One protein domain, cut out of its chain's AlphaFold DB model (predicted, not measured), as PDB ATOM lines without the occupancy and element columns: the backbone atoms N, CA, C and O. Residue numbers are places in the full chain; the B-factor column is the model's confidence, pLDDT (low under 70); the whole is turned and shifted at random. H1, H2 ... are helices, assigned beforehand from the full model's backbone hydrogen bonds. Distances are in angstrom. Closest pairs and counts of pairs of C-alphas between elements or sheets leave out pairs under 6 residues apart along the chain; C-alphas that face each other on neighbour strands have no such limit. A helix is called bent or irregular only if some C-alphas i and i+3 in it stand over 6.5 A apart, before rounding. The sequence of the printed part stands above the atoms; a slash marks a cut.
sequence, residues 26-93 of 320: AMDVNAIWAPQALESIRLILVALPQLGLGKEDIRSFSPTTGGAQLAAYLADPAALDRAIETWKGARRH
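AT A GLANCE: This is residues 26 to 93 of the 320 residues of an uncharacterized protein of Gemmatimonadales bacterium (UniProt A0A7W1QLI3). Two long helices, H1 and H4, run side by side in opposite directions, and the two short helices H2 and H3 make a small head at the end where H1 finishes and H4 starts. Residues 63 to 68, between H2 and H3, stick out from this head. The printed part has 68 residues with four named helices, in the order H1, H2, H3, H4, and no named strand; the class is all helix. The whole is elongated, spanning 39 by 24 by 19 A, and only just loose, close to compact, with a radius of gyration of the C-alphas of 13.3 A.

HOW THE PARTS SIT: H1, residues 27 to 51, touches H4, residues 77 to 93, at a shallow tilt of 20 degrees, opposite ways; their closest C-alphas, those of Ala 31 and Arg 91, are 4.7 A apart. H1 has a kink of 29 degrees near residue 34 and is irregular, but only just: C-alphas 31 and 34 are 6.7 A apart. H2, residues 55 to 61, is close to H1 but not clearly touching; their closest C-alphas, those of Pro 49 and Lys 55, are 7.8 A apart. H3, residues 69 to 75, is close to H2 but not clearly touching, at a shallow tilt of 30 degrees, opposite ways; their closest C-alphas, those of Lys 55 and Leu 74, are 7.3 A apart. H3 is also close to H1 but not clearly touching, with the C-alphas of Leu 45 and Leu 74, the closest pair, 7.6 A apart. H3 and H4 only just touch, with 3 pairs of C-alphas within 8 A, and only at the corner by their link; H4 does so with residues 79 to 80 alone, and the closest C-alphas are those of Tyr 73 and Leu 80, 5.3 A apart. H2 and H4 are apart. Every O i to N i+4 pair is within hydrogen-bond range in H2 and H3, against 16 of 21 in H1 and 10 of 13 in H4.

IN THESE COORDINATES: H1 begins with C-alpha 27 at (-34.781, -33.680, 39.381) and runs 35.2 A to C-alpha 51 at (-47.875, -60.836, 21.301). H2, Lys 55 to Phe 61, and H3, Gln 69 to Ala 75, measure 10.2 A and 10.0 A. H4, 26.1 A long, ends with C-alpha 93 at (-26.753, -31.425, 35.916).

THE WHOLE: The C-alphas of Gly 52 and His 93, the two farthest apart, are 41.0 A apart, while those of Ala 26 and His 93, the first and last printed, are 10.9 A apart. The printed part has no cut. The links H1 to H2 and H3 to H4 are tight, and H2 to H3 is short. The mean pLDDT of the printed part is 88.1; residues 63 to 67 are under 70.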
ATOM      1  N   ALA A  26     -37.189 -30.052  37.340       94.19
ATOM      2  CA  ALA A  26     -37.301 -30.917  38.510       94.19
ATOM      3  C   ALA A  26     -36.446 -32.185  38.377       94.19
ATOM      4  O   ALA A  26     -36.448 -32.811  37.314       94.19
ATOM      5  N   MET A  27     -35.717 -32.556  39.431       95.81
ATOM      6  CA  MET A  27     -34.781 -33.680  39.381       95.81
ATOM      7  C   MET A  27     -35.488 -35.018  39.193       95.81
ATOM      8  O   MET A  27     -35.152 -35.746  38.264       95.81
ATOM      9  N   ASP A  28     -36.515 -35.302  39.991       94.06
ATOM     10  CA  ASP A  28     -37.341 -36.506  39.867       94.06
ATOM     11  C   ASP A  28     -37.865 -36.699  38.437       94.06
ATOM     12  O   ASP A  28     -37.757 -37.778  37.860       94.06
ATOM     13  N   VAL A  29     -38.369 -35.638  37.806       93.81
ATOM     14  CA  VAL A  29     -38.888 -35.711  36.439       93.81
ATOM     15  C   VAL A  29     -37.767 -35.942  35.428       93.81
ATOM     16  O   VAL A  29     -37.870 -36.829  34.584       93.81
ATOM     17  N   ASN A  30     -36.706 -35.137  35.481       94.56
ATOM     18  CA  ASN A  30     -35.710 -35.079  34.410       94.56
ATOM     19  C   ASN A  30     -34.627 -36.162  34.539       94.56
ATOM     20  O   ASN A  30     -34.059 -36.560  33.528       94.56
ATOM     21  N   ALA A  31     -34.333 -36.637  35.750       95.00
ATOM     22  CA  ALA A  31     -33.273 -37.609  36.015       95.00
ATOM     23  C   ALA A  31     -33.793 -39.010  36.378       95.00
ATOM     24  O   ALA A  31     -33.014 -39.958  36.309       95.00
ATOM     25  N   ILE A  32     -35.075 -39.157  36.746       94.50
ATOM     26  CA  ILE A  32     -35.663 -40.452  37.137       94.50
ATOM     27  C   ILE A  32     -36.805 -40.836  36.187       94.50
ATOM     28  O   ILE A  32     -36.690 -41.813  35.447       94.50
ATOM     29  N   TRP A  33     -37.890 -40.060  36.142       94.38
ATOM     30  CA  TRP A  33     -39.104 -40.455  35.420       94.38
ATOM     31  C   TRP A  33     -38.971 -40.419  33.900       94.38
ATOM     32  O   TRP A  33     -39.393 -41.363  33.238       94.38
ATOM     33  N   ALA A  34     -38.391 -39.361  33.329       94.44
ATOM     34  CA  ALA A  34     -38.220 -39.243  31.881       94.44
ATOM     35  C   ALA A  34     -37.390 -40.393  31.275       94.44
ATOM     36  O   ALA A  34     -37.889 -41.032  30.342       94.44
ATOM     37  N   PRO A  35     -36.179 -40.722  31.781       95.00
ATOM     38  CA  PRO A  35     -35.444 -41.871  31.261       95.00
ATOM     39  C   PRO A  35     -36.203 -43.185  31.489       95.00
ATOM     40  O   PRO A  35     -36.328 -43.962  30.544       95.00
ATOM     41  N   GLN A  36     -36.803 -43.403  32.668       94.88
ATOM     42  CA  GLN A  36     -37.557 -44.633  32.947       94.88
ATOM     43  C   GLN A  36     -38.758 -44.823  32.007       94.88
ATOM     44  O   GLN A  36     -39.024 -45.934  31.536       94.88
ATOM     45  N   ALA A  37     -39.491 -43.748  31.714       93.94
ATOM     46  CA  ALA A  37     -40.634 -43.781  30.809       93.94
ATOM     47  C   ALA A  37     -40.204 -44.150  29.383       93.94
ATOM     48  O   ALA A  37     -40.851 -44.977  28.745       93.94
ATOM     49  N   LEU A  38     -39.090 -43.596  28.894       94.94
ATOM     50  CA  LEU A  38     -38.552 -43.943  27.577       94.94
ATOM     51  C   LEU A  38     -38.056 -45.394  27.519       94.94
ATOM     52  O   LEU A  38     -38.300 -46.081  26.526       94.94
ATOM     53  N   GLU A  39     -37.421 -45.893  28.583       95.06
ATOM     54  CA  GLU A  39     -37.027 -47.305  28.668       95.06
ATOM     55  C   GLU A  39     -38.235 -48.244  28.694       95.06
ATOM     56  O   GLU A  39     -38.219 -49.284  28.034       95.06
ATOM     57  N   SER A  40     -39.305 -47.850  29.381       94.62
ATOM     58  CA  SER A  40     -40.565 -48.595  29.402       94.62
ATOM     59  C   SER A  40     -41.252 -48.583  28.038       94.62
ATOM     60  O   SER A  40     -41.720 -49.625  27.586       94.62
ATOM     61  N   ILE A  41     -41.239 -47.449  27.327       92.12
ATOM     62  CA  ILE A  41     -41.700 -47.380  25.933       92.12
ATOM     63  C   ILE A  41     -40.902 -48.361  25.073       92.12
ATOM     64  O   ILE A  41     -41.503 -49.159  24.359       92.12
ATOM     65  N   ARG A  42     -39.565 -48.366  25.170       93.44
ATOM     66  CA  ARG A  42     -38.722 -49.318  24.428       93.44
ATOM     67  C   ARG A  42     -39.104 -50.765  24.739       93.44
ATOM     68  O   ARG A  42     -39.281 -51.548  23.811       93.44
ATOM     69  N   LEU A  43     -39.264 -51.108  26.018       93.81
ATOM     70  CA  LEU A  43     -39.648 -52.455  26.449       93.81
ATOM     71  C   LEU A  43     -41.002 -52.874  25.858       93.81
ATOM     72  O   LEU A  43     -41.112 -53.957  25.288       93.81
ATOM     73  N   ILE A  44     -42.008 -52.001  25.939       91.06
ATOM     74  CA  ILE A  44     -43.345 -52.246  25.383       91.06
ATOM     75  C   ILE A  44     -43.260 -52.455  23.867       91.06
ATOM     76  O   ILE A  44     -43.807 -53.426  23.350       91.06
ATOM     77  N   LEU A  45     -42.531 -51.595  23.151       89.00
ATOM     78  CA  LEU A  45     -42.379 -51.699  21.697       89.00
ATOM     79  C   LEU A  45     -41.662 -52.983  21.252       89.00
ATOM     80  O   LEU A  45     -41.936 -53.476  20.159       89.00
ATOM     81  N   VAL A  46     -40.775 -53.537  22.083       90.56
ATOM     82  CA  VAL A  46     -40.120 -54.836  21.843       90.56
ATOM     83  C   VAL A  46     -41.048 -56.014  22.165       90.56
ATOM     84  O   VAL A  46     -41.001 -57.031  21.473       90.56
ATOM     85  N   ALA A  47     -41.895 -55.889  23.189       93.12
ATOM     86  CA  ALA A  47     -42.794 -56.954  23.632       93.12
ATOM     87  C   ALA A  47     -44.027 -57.122  22.726       93.12
ATOM     88  O   ALA A  47     -44.439 -58.247  22.458       93.12
ATOM     89  N   LEU A  48     -44.608 -56.028  22.221       90.62
ATOM     90  CA  LEU A  48     -45.849 -56.064  21.431       90.62
ATOM     91  C   LEU A  48     -45.790 -56.999  20.201       90.62
ATOM     92  O   LEU A  48     -46.712 -57.802  20.045       90.62
ATOM     93  N   PRO A  49     -44.714 -57.016  19.385       90.12
ATOM     94  CA  PRO A  49     -44.602 -57.963  18.274       90.12
ATOM     95  C   PRO A  49     -44.624 -59.434  18.706       90.12
ATOM     96  O   PRO A  49     -45.128 -60.278  17.972       90.12
ATOM     97  N   GLN A  50     -44.117 -59.749  19.904       93.00
ATOM     98  CA  GLN A  50     -44.129 -61.112  20.454       93.00
ATOM     99  C   GLN A  50     -45.543 -61.563  20.842       93.00
ATOM    100  O   GLN A  50     -45.814 -62.758  20.918       93.00
ATOM    101  N   LEU A  51     -46.454 -60.609  21.045       93.50
ATOM    102  CA  LEU A  51     -47.875 -60.836  21.301       93.50
ATOM    103  C   LEU A  51     -48.718 -60.810  20.013       93.50
ATOM    104  O   LEU A  51     -49.945 -60.816  20.085       93.50
ATOM    105  N   GLY A  52     -48.081 -60.758  18.837       94.00
ATOM    106  CA  GLY A  52     -48.764 -60.676  17.545       94.00
ATOM    107  C   GLY A  52     -49.277 -59.279  17.186       94.00
ATOM    108  O   GLY A  52     -50.021 -59.152  16.220       94.00
ATOM    109  N   LEU A  53     -48.881 -58.239  17.932       90.06
ATOM    110  CA  LEU A  53     -49.243 -56.847  17.657       90.06
ATOM    111  C   LEU A  53     -48.100 -56.153  16.910       90.06
ATOM    112  O   LEU A  53     -47.079 -55.771  17.489       90.06
ATOM    113  N   GLY A  54     -48.264 -56.022  15.596       86.25
ATOM    114  CA  GLY A  54     -47.295 -55.412  14.699       86.25
ATOM    115  C   GLY A  54     -47.351 -53.885  14.692       86.25
ATOM    116  O   GLY A  54     -48.173 -53.236  15.337       86.25
ATOM    117  N   LYS A  55     -46.459 -53.273  13.905       82.38
ATOM    118  CA  LYS A  55     -46.374 -51.807  13.794       82.38
ATOM    119  C   LYS A  55     -47.670 -51.177  13.273       82.38
ATOM    120  O   LYS A  55     -48.016 -50.086  13.719       82.38
ATOM    121  N   GLU A  56     -48.366 -51.839  12.350       84.06
ATOM    122  CA  GLU A  56     -49.639 -51.335  11.816       84.06
ATOM    123  C   GLU A  56     -50.754 -51.379  12.865       84.06
ATOM    124  O   GLU A  56     -51.500 -50.408  12.986       84.06
ATOM    125  N   ASP A  57     -50.804 -52.426  13.696       86.38
ATOM    126  CA  ASP A  57     -51.761 -52.524  14.803       86.38
ATOM    127  C   ASP A  57     -51.545 -51.380  15.799       86.38
ATOM    128  O   ASP A  57     -52.479 -50.651  16.133       86.38
ATOM    129  N   ILE A  58     -50.287 -51.132  16.185       80.25
ATOM    130  CA  ILE A  58     -49.920 -50.035  17.097       80.25
ATOM    131  C   ILE A  58     -50.330 -48.674  16.521       80.25
ATOM    132  O   ILE A  58     -50.873 -47.834  17.241       80.25
ATOM    133  N   ARG A  59     -50.103 -48.446  15.221       78.44
ATOM    134  CA  ARG A  59     -50.546 -47.213  14.550       78.44
ATOM    135  C   ARG A  59     -52.067 -47.092  14.532       78.44
ATOM    136  O   ARG A  59     -52.576 -45.990  14.729       78.44
ATOM    137  N   SER A  60     -52.784 -48.201  14.348       81.19
ATOM    138  CA  SER A  60     -54.250 -48.224  14.335       81.19
ATOM    139  C   SER A  60     -54.870 -47.878  15.694       81.19
ATOM    140  O   SER A  60     -55.905 -47.217  15.732       81.19
ATOM    141  N   PHE A  61     -54.218 -48.244  16.806       78.06
ATOM    142  CA  PHE A  61     -54.674 -47.920  18.166       78.06
ATOM    143  C   PHE A  61     -54.410 -46.467  18.570       78.06
ATOM    144  O   PHE A  61     -55.022 -45.965  19.512       78.06
ATOM    145  N   SER A  62     -53.521 -45.775  17.854       70.38
ATOM    146  CA  SER A  62     -53.084 -44.414  18.169       70.38
ATOM    147  C   SER A  62     -53.299 -43.433  16.997       70.38
ATOM    148  O   SER A  62     -52.370 -42.712  16.619       70.38
ATOM    149  N   PRO A  63     -54.508 -43.350  16.398       62.28
ATOM    150  CA  PRO A  63     -54.722 -42.631  15.137       62.28
ATOM    151  C   PRO A  63     -54.569 -41.105  15.273       62.28
ATOM    152  O   PRO A  63     -54.069 -40.450  14.364       62.28
ATOM    153  N   THR A  64     -54.909 -40.523  16.429       61.22
ATOM    154  CA  THR A  64     -54.698 -39.088  16.740       61.22
ATOM    155  C   THR A  64     -53.257 -38.756  17.134       61.22
ATOM    156  O   THR A  64     -52.877 -37.591  17.231       61.22
ATOM    157  N   THR A  65     -52.426 -39.776  17.327       54.97
ATOM    158  CA  THR A  65     -50.990 -39.675  17.624       54.97
ATOM    159  C   THR A  65     -50.159 -39.715  16.334       54.97
ATOM    160  O   THR A  65     -48.932 -39.697  16.389       54.97
ATOM    161  N   GLY A  66     -50.823 -39.713  15.168       46.09
ATOM    162  CA  GLY A  66     -50.283 -39.848  13.807       46.09
ATOM    163  C   GLY A  66     -49.329 -38.753  13.305       46.09
ATOM    164  O   GLY A  66     -49.018 -38.722  12.121       46.09
ATOM    165  N   GLY A  67     -48.822 -37.887  14.184       53.91
ATOM    166  CA  GLY A  67     -47.682 -36.994  13.915       53.91
ATOM    167  C   GLY A  67     -46.659 -36.945  15.058       53.91
ATOM    168  O   GLY A  67     -45.772 -36.097  15.060       53.91
ATOM    169  N   ALA A  68     -46.808 -37.804  16.067       70.81
ATOM    170  CA  ALA A  68     -46.098 -37.705  17.332       70.81
ATOM    171  C   ALA A  68     -44.793 -38.508  17.341       70.81
ATOM    172  O   ALA A  68     -44.650 -39.527  16.668       70.81
ATOM    173  N   GLN A  69     -43.873 -38.076  18.201       81.12
ATOM    174  CA  GLN A  69     -42.570 -38.678  18.500       81.12
ATOM    175  C   GLN A  69     -42.570 -40.222  18.594       81.12
ATOM    176  O   GLN A  69     -41.586 -40.863  18.233       81.12
ATOM    177  N   LEU A  70     -43.676 -40.834  19.031       81.12
ATOM    178  CA  LEU A  70     -43.840 -42.289  19.085       81.12
ATOM    179  C   LEU A  70     -43.718 -42.962  17.705       81.12
ATOM    180  O   LEU A  70     -43.076 -44.004  17.588       81.12
ATOM    181  N   ALA A  71     -44.278 -42.362  16.648       81.56
ATOM    182  CA  ALA A  71     -44.144 -42.874  15.285       81.56
ATOM    183  C   ALA A  71     -42.689 -42.801  14.794       81.56
ATOM    184  O   ALA A  71     -42.220 -43.725  14.127       81.56
ATOM    185  N   ALA A  72     -41.961 -41.745  15.181       85.19
ATOM    186  CA  ALA A  72     -40.535 -41.620  14.895       85.19
ATOM    187  C   ALA A  72     -39.725 -42.726  15.592       85.19
ATOM    188  O   ALA A  72     -38.888 -43.350  14.950       85.19
ATOM    189  N   TYR A  73     -40.026 -43.045  16.855       88.81
ATOM    190  CA  TYR A  73     -39.376 -44.147  17.578       88.81
ATOM    191  C   TYR A  73     -39.714 -45.538  17.022       88.81
ATOM    192  O   TYR A  73     -38.852 -46.411  16.982       88.81
ATOM    193  N   LEU A  74     -40.944 -45.753  16.544       85.50
ATOM    194  CA  LEU A  74     -41.341 -46.998  15.865       85.50
ATOM    195  C   LEU A  74     -40.597 -47.215  14.534       85.50
ATOM    196  O   LEU A  74     -40.378 -48.361  14.115       85.50
ATOM    197  N   ALA A  75     -40.269 -46.122  13.840       86.19
ATOM    198  CA  ALA A  75     -39.546 -46.137  12.572       86.19
ATOM    199  C   ALA A  75     -38.023 -46.227  12.768       86.19
ATOM    200  O   ALA A  75     -37.381 -47.014  12.076       86.19
ATOM    201  N   ASP A  76     -37.471 -45.477  13.726       89.69
ATOM    202  CA  ASP A  76     -36.050 -45.449  14.092       89.69
ATOM    203  C   ASP A  76     -35.867 -45.804  15.585       89.69
ATOM    204  O   ASP A  76     -35.833 -44.911  16.439       89.69
ATOM    205  N   PRO A  77     -35.707 -47.098  15.928       89.75
ATOM    206  CA  PRO A  77     -35.406 -47.517  17.297       89.75
ATOM    207  C   PRO A  77     -34.128 -46.879  17.859       89.75
ATOM    208  O   PRO A  77     -34.061 -46.582  19.052       89.75
ATOM    209  N   ALA A  78     -33.141 -46.574  17.007       94.69
ATOM    210  CA  ALA A  78     -31.915 -45.923  17.451       94.69
ATOM    211  C   ALA A  78     -32.165 -44.466  17.885       94.69
ATOM    212  O   ALA A  78     -31.433 -43.949  18.729       94.69
ATOM    213  N   ALA A  79     -33.198 -43.787  17.366       94.12
ATOM    214  CA  ALA A  79     -33.620 -42.484  17.890       94.12
ATOM    215  C   ALA A  79     -34.148 -42.581  19.323       94.12
ATOM    216  O   ALA A  79     -33.870 -41.687  20.126       94.12
ATOM    217  N   LEU A  80     -34.872 -43.655  19.654       94.62
ATOM    218  CA  LEU A  80     -35.336 -43.900  21.018       94.62
ATOM    219  C   LEU A  80     -34.155 -44.176  21.953       94.62
ATOM    220  O   LEU A  80     -34.088 -43.576  23.022       94.62
ATOM    221  N   ASP A  81     -33.183 -44.987  21.531       95.50
ATOM    222  CA  ASP A  81     -31.976 -45.235  22.330       95.50
ATOM    223  C   ASP A  81     -31.171 -43.950  22.572       95.50
ATOM    224  O   ASP A  81     -30.796 -43.659  23.706       95.50
ATOM    225  N   ARG A  82     -30.986 -43.106  21.547       96.56
ATOM    226  CA  ARG A  82     -30.343 -41.788  21.719       96.56
ATOM    227  C   ARG A  82     -31.109 -40.893  22.694       96.56
ATOM    228  O   ARG A  82     -30.484 -40.187  23.488       96.56
ATOM    229  N   ALA A  83     -32.442 -40.907  22.650       95.56
ATOM    230  CA  ALA A  83     -33.266 -40.151  23.589       95.56
ATOM    231  C   ALA A  83     -33.099 -40.672  25.025       95.56
ATOM    232  O   ALA A  83     -32.906 -39.870  25.937       95.56
ATOM    233  N   ILE A  84     -33.106 -41.994  25.217       95.81
ATOM    234  CA  ILE A  84     -32.875 -42.641  26.517       95.81
ATOM    235  C   ILE A  84     -31.519 -42.220  27.088       95.81
ATOM    236  O   ILE A  84     -31.461 -41.725  28.212       95.81
ATOM    237  N   GLU A  85     -30.443 -42.333  26.307       96.38
ATOM    238  CA  GLU A  85     -29.097 -41.978  26.769       96.38
ATOM    239  C   GLU A  85     -28.949 -40.474  27.045       96.38
ATOM    240  O   GLU A  85     -28.316 -40.072  28.025       96.38
ATOM    241  N   THR A  86     -29.609 -39.624  26.253       96.75
ATOM    242  CA  THR A  86     -29.659 -38.174  26.509       96.75
ATOM    243  C   THR A  86     -30.309 -37.871  27.860       96.75
ATOM    244  O   THR A  86     -29.758 -37.106  28.654       96.75
ATOM    245  N   TRP A  87     -31.460 -38.487  28.144       95.88
ATOM    246  CA  TRP A  87     -32.197 -38.272  29.390       95.88
ATOM    247  C   TRP A  87     -31.504 -38.889  30.605       95.88
ATOM    248  O   TRP A  87     -31.448 -38.247  31.650       95.88
ATOM    249  N   LYS A  88     -30.872 -40.063  30.476       94.75
ATOM    250  CA  LYS A  88     -29.985 -40.598  31.527       94.75
ATOM    251  C   LYS A  88     -28.844 -39.632  31.839       94.75
ATOM    252  O   LYS A  88     -28.531 -39.378  33.001       94.75
ATOM    253  N   GLY A  89     -28.266 -39.029  30.798       95.38
ATOM    254  CA  GLY A  89     -27.227 -38.013  30.925       95.38
ATOM    255  C   GLY A  89     -27.675 -36.737  31.645       95.38
ATOM    256  O   GLY A  89     -26.817 -36.018  32.157       95.38
ATOM    257  N   ALA A  90     -28.982 -36.453  31.737       96.06
ATOM    258  CA  ALA A  90     -29.501 -35.257  32.406       96.06
ATOM    259  C   ALA A  90     -29.172 -35.227  33.906       96.06
ATOM    260  O   ALA A  90     -28.974 -34.151  34.471       96.06
ATOM    261  N   ARG A  91     -29.033 -36.403  34.536       96.12
ATOM    262  CA  ARG A  91     -28.705 -36.562  35.960       96.12
ATOM    263  C   ARG A  91     -27.507 -35.718  36.405       96.12
ATOM    264  O   ARG A  91     -27.579 -35.085  37.455       96.12
ATOM    265  N   ARG A  92     -26.440 -35.655  35.599       96.50
ATOM    266  CA  ARG A  92     -25.192 -34.939  35.942       96.50
ATOM    267  C   ARG A  92     -25.406 -33.456  36.260       96.50
ATOM    268  O   ARG A  92     -24.628 -32.871  36.997       96.50
ATOM    269  N   HIS A  93     -26.453 -32.842  35.700       98.12
ATOM    270  CA  HIS A  93     -26.753 -31.425  35.916       98.12
ATOM    271  C   HIS A  93     -27.294 -31.146  37.322       98.12
ATOM    272  O   HIS A  93     -27.243 -30.008  37.779       98.12
TER     273      HIS A  93